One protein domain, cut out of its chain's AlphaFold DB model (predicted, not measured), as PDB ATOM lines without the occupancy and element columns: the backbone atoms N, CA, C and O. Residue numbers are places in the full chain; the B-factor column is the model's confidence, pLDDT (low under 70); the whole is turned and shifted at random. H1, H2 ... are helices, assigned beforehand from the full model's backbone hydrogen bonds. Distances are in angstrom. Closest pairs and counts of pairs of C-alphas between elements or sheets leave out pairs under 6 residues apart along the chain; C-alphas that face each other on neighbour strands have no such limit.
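Overview. This is residues 165 to 185 and 301 to 338 of the 338 residues of an uncharacterized protein of Spodoptera exigua (UniProt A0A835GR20). Two helices, H2 and H3, fold back on each other as a helical hairpin, with the one-turn helix H1 packed beside the first part of H2 and a long stretch without a named element, residues 170 to 185, passing from H1 over one face of the hairpin. From the far end of H3 a thin tail sticks out: residues 330 to 338, of which 330 and 331 belong to H3, stand free and make much of the length. The printed part has 59 residues with three named helices, H1, H2 and H3 in that order along the chain, and no named strand; the class is all helix. The whole is loose, with a radius of gyration of the C-alphas of 13.2 A, and its C-alphas span 48 by 23 by 17 A.

Along the chain. The printed part begins with H1, residues 165 to 169, 6.0 A from first to last C-alpha; C-alpha 165 is at (145.255, -70.283, 48.234). Residues 170 to 185 follow with no named element, and their C-alphas lie 7 to 19 A from the mean of all C-alphas. After the cut comes H2, residues 301 to 312, 16.4 A long, with C-alpha 301 at (136.629, -78.797, 44.753). H3, residues 316 to 331, is the longest helix at 23.0 A and ends with C-alpha 331 at (126.924, -74.939, 31.391).

Arrangement. H1 touches H2, which meets it with residues 302 to 306 alone; the closest C-alphas are those of Tyr 167 and Val 302, 6.0 A apart. H2 and H3 touch and form a helical hairpin, running opposite ways at a shallow tilt of 28 degrees. Their closest C-alphas, those of Ala 310 and Ile 319, are 6.1 A apart, and their centres are 10.6 A apart. H1 and H3 are apart. In H1, H2 and H3 every O i to N i+4 pair is within hydrogen-bond range.

Size, cuts and confidence. The two C-alphas farthest apart, those of Ile 172 and Ser 338, are 48.0 A apart. Without residues 330 to 338 the body has 50 residues, spans 30 by 22 by 15 A and has a radius of gyration of 10.1 A. Residues 186 to 300 are cut out and not printed; across the cut the C-alphas of Arg 185 and Met 301 are 13.8 A apart, and the link from H1 to H2 runs across it. The link from H2 to H3, 3 residues, is tight. Ser 338 is the chain's last residue. The mean pLDDT of the printed part is 89.0; residues 331 to 338 are under 70, which is low confidence.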
ATOM      1  N   VAL A 165     144.536 -70.729  47.034       98.56
ATOM      2  CA  VAL A 165     145.255 -70.283  48.234       98.56
ATOM      3  C   VAL A 165     144.365 -70.393  49.470       98.56
ATOM      4  O   VAL A 165     144.792 -70.946  50.478       98.56
ATOM      5  N   ALA A 166     143.122 -69.898  49.413       98.44
ATOM      6  CA  ALA A 166     142.186 -70.035  50.532       98.44
ATOM      7  C   ALA A 166     141.878 -71.514  50.831       98.44
ATOM      8  O   ALA A 166     141.865 -71.922  51.987       98.44
ATOM      9  N   TYR A 167     141.703 -72.336  49.797       98.62
ATOM     10  CA  TYR A 167     141.486 -73.774  49.927       98.62
ATOM     11  C   TYR A 167     142.632 -74.465  50.675       98.62
ATOM     12  O   TYR A 167     142.391 -75.138  51.680       98.62
ATOM     13  N   THR A 168     143.879 -74.270  50.234       98.19
ATOM     14  CA  THR A 168     145.028 -74.931  50.872       98.19
ATOM     15  C   THR A 168     145.292 -74.394  52.279       98.19
ATOM     16  O   THR A 168     145.496 -75.166  53.216       98.19
ATOM     17  N   LEU A 169     145.163 -73.077  52.476       98.44
ATOM     18  CA  LEU A 169     145.297 -72.452  53.791       98.44
ATOM     19  C   LEU A 169     144.164 -72.827  54.759       98.44
ATOM     20  O   LEU A 169     144.317 -72.604  55.956       98.44
ATOM     21  N   GLY A 170     143.075 -73.446  54.293       97.88
ATOM     22  CA  GLY A 170     141.982 -73.932  55.137       97.88
ATOM     23  C   GLY A 170     142.376 -74.981  56.179       97.88
ATOM     24  O   GLY A 170     141.658 -75.153  57.160       97.88
ATOM     25  N   GLU A 171     143.522 -75.654  56.013       95.31
ATOM     26  CA  GLU A 171     144.099 -76.531  57.052       95.31
ATOM     27  C   GLU A 171     144.688 -75.752  58.234       95.31
ATOM     28  O   GLU A 171     144.705 -76.247  59.357       95.31
ATOM     29  N   ILE A 172     145.148 -74.528  57.982       97.62
ATOM     30  CA  ILE A 172     145.808 -73.661  58.965       97.62
ATOM     31  C   ILE A 172     144.812 -72.641  59.534       97.62
ATOM     32  O   ILE A 172     144.896 -72.253  60.699       97.62
ATOM     33  N   TYR A 173     143.853 -72.217  58.712       97.50
ATOM     34  CA  TYR A 173     142.841 -71.218  59.026       97.50
ATOM     35  C   TYR A 173     141.440 -71.796  58.806       97.50
ATOM     36  O   TYR A 173     140.870 -71.650  57.719       97.50
ATOM     37  N   PRO A 174     140.851 -72.447  59.822       94.75
ATOM     38  CA  PRO A 174     139.506 -72.985  59.706       94.75
ATOM     39  C   PRO A 174     138.503 -71.883  59.346       94.75
ATOM     40  O   PRO A 174     138.287 -70.959  60.120       94.75
ATOM     41  N   GLY A 175     137.852 -71.994  58.186       96.12
ATOM     42  CA  GLY A 175     136.866 -71.001  57.741       96.12
ATOM     43  C   GLY A 175     137.379 -69.970  56.740       96.12
ATOM     44  O   GLY A 175     136.565 -69.203  56.239       96.12
ATOM     45  N   ILE A 176     138.672 -69.955  56.395       98.44
ATOM     46  CA  ILE A 176     139.181 -69.021  55.382       98.44
ATOM     47  C   ILE A 176     138.480 -69.209  54.032       98.44
ATOM     48  O   ILE A 176     138.295 -70.332  53.555       98.44
ATOM     49  N   TYR A 177     138.139 -68.091  53.396       98.44
ATOM     50  CA  TYR A 177     137.571 -68.037  52.050       98.44
ATOM     51  C   TYR A 177     137.987 -66.756  51.340       98.44
ATOM     52  O   TYR A 177     138.429 -65.802  51.973       98.44
ATOM     53  N   SER A 178     137.879 -66.742  50.018       98.25
ATOM     54  CA  SER A 178     138.302 -65.651  49.152       98.25
ATOM     55  C   SER A 178     137.118 -64.896  48.560       98.25
ATOM     56  O   SER A 178     136.175 -65.505  48.049       98.25
ATOM     57  N   SER A 179     137.234 -63.566  48.532       97.31
ATOM     58  CA  SER A 179     136.356 -62.680  47.760       97.31
ATOM     59  C   SER A 179     136.804 -62.506  46.302       97.31
ATOM     60  O   SER A 179     136.318 -61.620  45.604       97.31
ATOM     61  N   ARG A 180     137.793 -63.273  45.824       95.62
ATOM     62  CA  ARG A 180     138.246 -63.266  44.423       95.62
ATOM     63  C   ARG A 180     137.497 -64.345  43.648       95.62
ATOM     64  O   ARG A 180     138.015 -65.430  43.414       95.62
ATOM     65  N   THR A 181     136.269 -64.020  43.264       91.62
ATOM     66  CA  THR A 181     135.264 -64.953  42.726       91.62
ATOM     67  C   THR A 181     135.360 -65.217  41.219       91.62
ATOM     68  O   THR A 181     134.586 -65.994  40.671       91.62
ATOM     69  N   THR A 182     136.323 -64.619  40.510       91.00
ATOM     70  CA  THR A 182     136.441 -64.796  39.055       91.00
ATOM     71  C   THR A 182     137.099 -66.127  38.678       91.00
ATOM     72  O   THR A 182     138.021 -66.599  39.342       91.00
ATOM     73  N   GLN A 183     136.707 -66.704  37.532       88.06
ATOM     74  CA  GLN A 183     137.259 -67.978  37.037       88.06
ATOM     75  C   GLN A 183     138.794 -67.965  36.896       88.06
ATOM     76  O   GLN A 183     139.456 -68.962  37.172       88.06
ATOM     77  N   SER A 184     139.379 -66.829  36.500       89.88
ATOM     78  CA  SER A 184     140.835 -66.637  36.384       89.88
ATOM     79  C   SER A 184     141.577 -66.594  37.728       89.88
ATOM     80  O   SER A 184     142.799 -66.468  37.749       89.88
ATOM     81  N   ARG A 185     140.850 -66.662  38.849       92.19
ATOM     82  CA  ARG A 185     141.368 -66.637  40.225       92.19
ATOM     83  C   ARG A 185     141.051 -67.920  40.989       92.19
ATOM     84  O   ARG A 185     141.191 -67.945  42.208       92.19
ATOM     85  N   MET A 301     136.269 -78.689  43.334       96.62
ATOM     86  CA  MET A 301     136.629 -78.797  44.753       96.62
ATOM     87  C   MET A 301     136.929 -77.426  45.362       96.62
ATOM     88  O   MET A 301     136.346 -77.080  46.389       96.62
ATOM     89  N   VAL A 302     137.777 -76.632  44.701       97.94
ATOM     90  CA  VAL A 302     138.183 -75.297  45.171       97.94
ATOM     91  C   VAL A 302     136.981 -74.348  45.255       97.94
ATOM     92  O   VAL A 302     136.750 -73.719  46.289       97.94
ATOM     93  N   VAL A 303     136.163 -74.295  44.200       97.69
ATOM     94  CA  VAL A 303     134.965 -73.441  44.140       97.69
ATOM     95  C   VAL A 303     133.934 -73.854  45.195       97.69
ATOM     96  O   VAL A 303     133.411 -72.999  45.910       97.69
ATOM     97  N   ASN A 304     133.672 -75.157  45.351       96.56
ATOM     98  CA  ASN A 304     132.720 -75.652  46.349       96.56
ATOM     99  C   ASN A 304     133.188 -75.391  47.781       96.56
ATOM    100  O   ASN A 304     132.367 -75.049  48.632       96.56
ATOM    101  N   TYR A 305     134.487 -75.545  48.060       97.88
ATOM    102  CA  TYR A 305     135.054 -75.177  49.355       97.88
ATOM    103  C   TYR A 305     134.793 -73.697  49.654       97.88
ATOM    104  O   TYR A 305     134.243 -73.375  50.707       97.88
ATOM    105  N   ASN A 306     135.120 -72.814  48.706       98.19
ATOM    106  CA  ASN A 306     134.985 -71.374  48.892       98.19
ATOM    107  C   ASN A 306     133.521 -70.961  49.115       98.19
ATOM    108  O   ASN A 306     133.228 -70.227  50.057       98.19
ATOM    109  N   LEU A 307     132.590 -71.503  48.319       97.88
ATOM    110  CA  LEU A 307     131.149 -71.283  48.487       97.88
ATOM    111  C   LEU A 307     130.662 -71.777  49.856       97.88
ATOM    112  O   LEU A 307     129.961 -71.053  50.561       97.88
ATOM    113  N   LYS A 308     131.065 -72.984  50.270       97.94
ATOM    114  CA  LYS A 308     130.699 -73.545  51.579       97.94
ATOM    115  C   LYS A 308     131.159 -72.641  52.723       97.94
ATOM    116  O   LYS A 308     130.411 -72.445  53.681       97.94
ATOM    117  N   MET A 309     132.378 -72.110  52.648       98.31
ATOM    118  CA  MET A 309     132.903 -71.204  53.671       98.31
ATOM    119  C   MET A 309     132.174 -69.853  53.651       98.31
ATOM    120  O   MET A 309     131.731 -69.409  54.707       98.31
ATOM    121  N   ALA A 310     131.920 -69.261  52.480       97.81
ATOM    122  CA  ALA A 310     131.126 -68.033  52.368       97.81
ATOM    123  C   ALA A 310     129.715 -68.193  52.976       97.81
ATOM    124  O   ALA A 310     129.264 -67.342  53.741       97.81
ATOM    125  N   MET A 311     129.049 -69.331  52.734       97.62
ATOM    126  CA  MET A 311     127.758 -69.668  53.356       97.62
ATOM    127  C   MET A 311     127.853 -69.794  54.880       97.62
ATOM    128  O   MET A 311     126.994 -69.277  55.593       97.62
ATOM    129  N   LYS A 312     128.903 -70.448  55.396       97.44
ATOM    130  CA  LYS A 312     129.152 -70.566  56.844       97.44
ATOM    131  C   LYS A 312     129.283 -69.188  57.503       97.44
ATOM    132  O   LYS A 312     128.776 -68.998  58.606       97.44
ATOM    133  N   HIS A 313     129.918 -68.243  56.812       96.50
ATOM    134  CA  HIS A 313     130.093 -66.861  57.262       96.50
ATOM    135  C   HIS A 313     128.928 -65.925  56.893       96.50
ATOM    136  O   HIS A 313     128.941 -64.768  57.301       96.50
ATOM    137  N   ARG A 314     127.891 -66.428  56.204       97.25
ATOM    138  CA  ARG A 314     126.699 -65.672  55.769       97.25
ATOM    139  C   ARG A 314     127.035 -64.446  54.905       97.25
ATOM    140  O   ARG A 314     126.377 -63.414  55.001       97.25
ATOM    141  N   ASP A 315     128.046 -64.573  54.050       96.38
ATOM    142  CA  ASP A 315     128.527 -63.498  53.177       96.38
ATOM    143  C   ASP A 315     127.713 -63.433  51.873       96.38
ATOM    144  O   ASP A 315     128.078 -64.033  50.861       96.38
ATOM    145  N   ALA A 316     126.553 -62.769  51.921       96.50
ATOM    146  CA  ALA A 316     125.582 -62.767  50.821       96.50
ATOM    147  C   ALA A 316     126.160 -62.315  49.461       96.50
ATOM    148  O   ALA A 316     125.960 -63.054  48.494       96.50
ATOM    149  N   PRO A 317     126.926 -61.206  49.359       96.19
ATOM    150  CA  PRO A 317     127.500 -60.780  48.080       96.19
ATOM    151  C   PRO A 317     128.395 -61.849  47.441       96.19
ATOM    152  O   PRO A 317     128.271 -62.147  46.256       96.19
ATOM    153  N   ILE A 318     129.261 -62.487  48.234       95.56
ATOM    154  CA  ILE A 318     130.163 -63.526  47.721       95.56
ATOM    155  C   ILE A 318     129.387 -64.796  47.368       95.56
ATOM    156  O   ILE A 318     129.712 -65.455  46.382       95.56
ATOM    157  N   ILE A 319     128.357 -65.157  48.140       97.25
ATOM    158  CA  ILE A 319     127.506 -66.316  47.833       97.25
ATOM    159  C   ILE A 319     126.846 -66.147  46.460       97.25
ATOM    160  O   ILE A 319     126.878 -67.085  45.664       97.25
ATOM    161  N   GLU A 320     126.290 -64.972  46.164       95.62
ATOM    162  CA  GLU A 320     125.645 -64.683  44.875       95.62
ATOM    163  C   GLU A 320     126.630 -64.817  43.704       95.62
ATOM    164  O   GLU A 320     126.388 -65.602  42.784       95.62
ATOM    165  N   GLU A 321     127.789 -64.155  43.789       94.56
ATOM    166  CA  GLU A 321     128.840 -64.241  42.764       94.56
ATOM    167  C   GLU A 321     129.325 -65.686  42.543       94.56
ATOM    168  O   GLU A 321     129.540 -66.134  41.411       94.56
ATOM    169  N   MET A 322     129.477 -66.451  43.626       94.06
ATOM    170  CA  MET A 322     129.931 -67.841  43.571       94.06
ATOM    171  C   MET A 322     128.891 -68.776  42.950       94.06
ATOM    172  O   MET A 322     129.261 -69.700  42.222       94.06
ATOM    173  N   LEU A 323     127.597 -68.560  43.204       93.50
ATOM    174  CA  LEU A 323     126.532 -69.348  42.577       93.50
ATOM    175  C   LEU A 323     126.522 -69.157  41.057       93.50
ATOM    176  O   LEU A 323     126.332 -70.128  40.318       93.50
ATOM    177  N   ASP A 324     126.780 -67.943  40.578       90.38
ATOM    178  CA  ASP A 324     126.878 -67.667  39.145       90.38
ATOM    179  C   ASP A 324     128.117 -68.307  38.513       90.38
ATOM    180  O   ASP A 324     128.024 -68.918  37.440       90.38
ATOM    181  N   LEU A 325     129.255 -68.288  39.215       90.75
ATOM    182  CA  LEU A 325     130.442 -69.030  38.794       90.75
ATOM    183  C   LEU A 325     130.147 -70.532  38.653       90.75
ATOM    184  O   LEU A 325     130.475 -71.128  37.623       90.75
ATOM    185  N   VAL A 326     129.489 -71.143  39.643       90.88
ATOM    186  CA  VAL A 326     129.131 -72.574  39.621       90.88
ATOM    187  C   VAL A 326     128.232 -72.904  38.427       90.88
ATOM    188  O   VAL A 326     128.498 -73.881  37.721       90.88
ATOM    189  N   LYS A 327     127.212 -72.083  38.139       88.94
ATOM    190  CA  LYS A 327     126.352 -72.263  36.952       88.94
ATOM    191  C   LYS A 327     127.169 -72.228  35.658       88.94
ATOM    192  O   LYS A 327     126.980 -73.080  34.790       88.94
ATOM    193  N   SER A 328     128.108 -71.285  35.545       86.00
ATOM    194  CA  SER A 328     128.962 -71.139  34.356       86.00
ATOM    195  C   SER A 328     129.862 -72.357  34.105       86.00
ATOM    196  O   SER A 328     130.134 -72.706  32.955       86.00
ATOM    197  N   LEU A 329     130.290 -73.038  35.173       83.25
ATOM    198  CA  LEU A 329     131.102 -74.252  35.101       83.25
ATOM    199  C   LEU A 329     130.286 -75.469  34.648       83.25
ATOM    200  O   LEU A 329     130.797 -76.297  33.898       83.25
ATOM    201  N   VAL A 330     129.018 -75.564  35.057       77.62
ATOM    202  CA  VAL A 330     128.105 -76.648  34.648       77.62
ATOM    203  C   VAL A 330     127.643 -76.477  33.194       77.62
ATOM    204  O   VAL A 330     127.568 -77.455  32.451       77.62
ATOM    205  N   GLY A 331     127.399 -75.239  32.749       63.59
ATOM    206  CA  GLY A 331     126.924 -74.939  31.391       63.59
ATOM    207  C   GLY A 331     127.903 -75.286  30.259       63.59
ATOM    208  O   GLY A 331     127.477 -75.459  29.121       63.59
ATOM    209  N   LYS A 332     129.201 -75.445  30.550       58.28
ATOM    210  CA  LYS A 332     130.243 -75.786  29.559       58.28
ATOM    211  C   LYS A 332     130.407 -77.293  29.296       58.28
ATOM    212  O   LYS A 332     131.274 -77.673  28.519       58.28
ATOM    213  N   GLY A 333     129.593 -78.146  29.922       48.09
ATOM    214  CA  GLY A 333     129.686 -79.609  29.816       48.09
ATOM    215  C   GLY A 333     128.890 -80.278  28.684       48.09
ATOM    216  O   GLY A 333     128.775 -81.500  28.704       48.09
ATOM    217  N   HIS A 334     128.307 -79.544  27.727       43.50
ATOM    218  CA  HIS A 334     127.612 -80.176  26.591       43.50
ATOM    219  C   HIS A 334     128.613 -80.588  25.493       43.50
ATOM    220  O   HIS A 334     129.412 -79.745  25.077       43.50
ATOM    221  N   PRO A 335     128.587 -81.843  24.996       44.31
ATOM    222  CA  PRO A 335     129.442 -82.256  23.884       44.31
ATOM    223  C   PRO A 335     129.045 -81.507  22.599       44.31
ATOM    224  O   PRO A 335     127.888 -81.079  22.481       44.31
ATOM    225  N   PRO A 336     129.969 -81.329  21.633       47.38
ATOM    226  CA  PRO A 336     129.629 -80.713  20.359       47.38
ATOM    227  C   PRO A 336     128.503 -81.522  19.714       47.38
ATOM    228  O   PRO A 336     128.578 -82.749  19.632       47.38
ATOM    229  N   ARG A 337     127.433 -80.828  19.311       46.19
ATOM    230  CA  ARG A 337     126.384 -81.430  18.487       46.19
ATOM    231  C   ARG A 337     127.058 -81.946  17.215       46.19
ATOM    232  O   ARG A 337     127.715 -81.169  16.528       46.19
ATOM    233  N   SER A 338     126.939 -83.258  17.023       54.38
ATOM    234  CA  SER A 338     127.378 -84.030  15.859       54.38
ATOM    235  C   SER A 338     126.899 -83.439  14.547       54.38
ATOM    236  O   SER A 338     125.706 -83.042  14.532       54.38
TER     237      SER A 338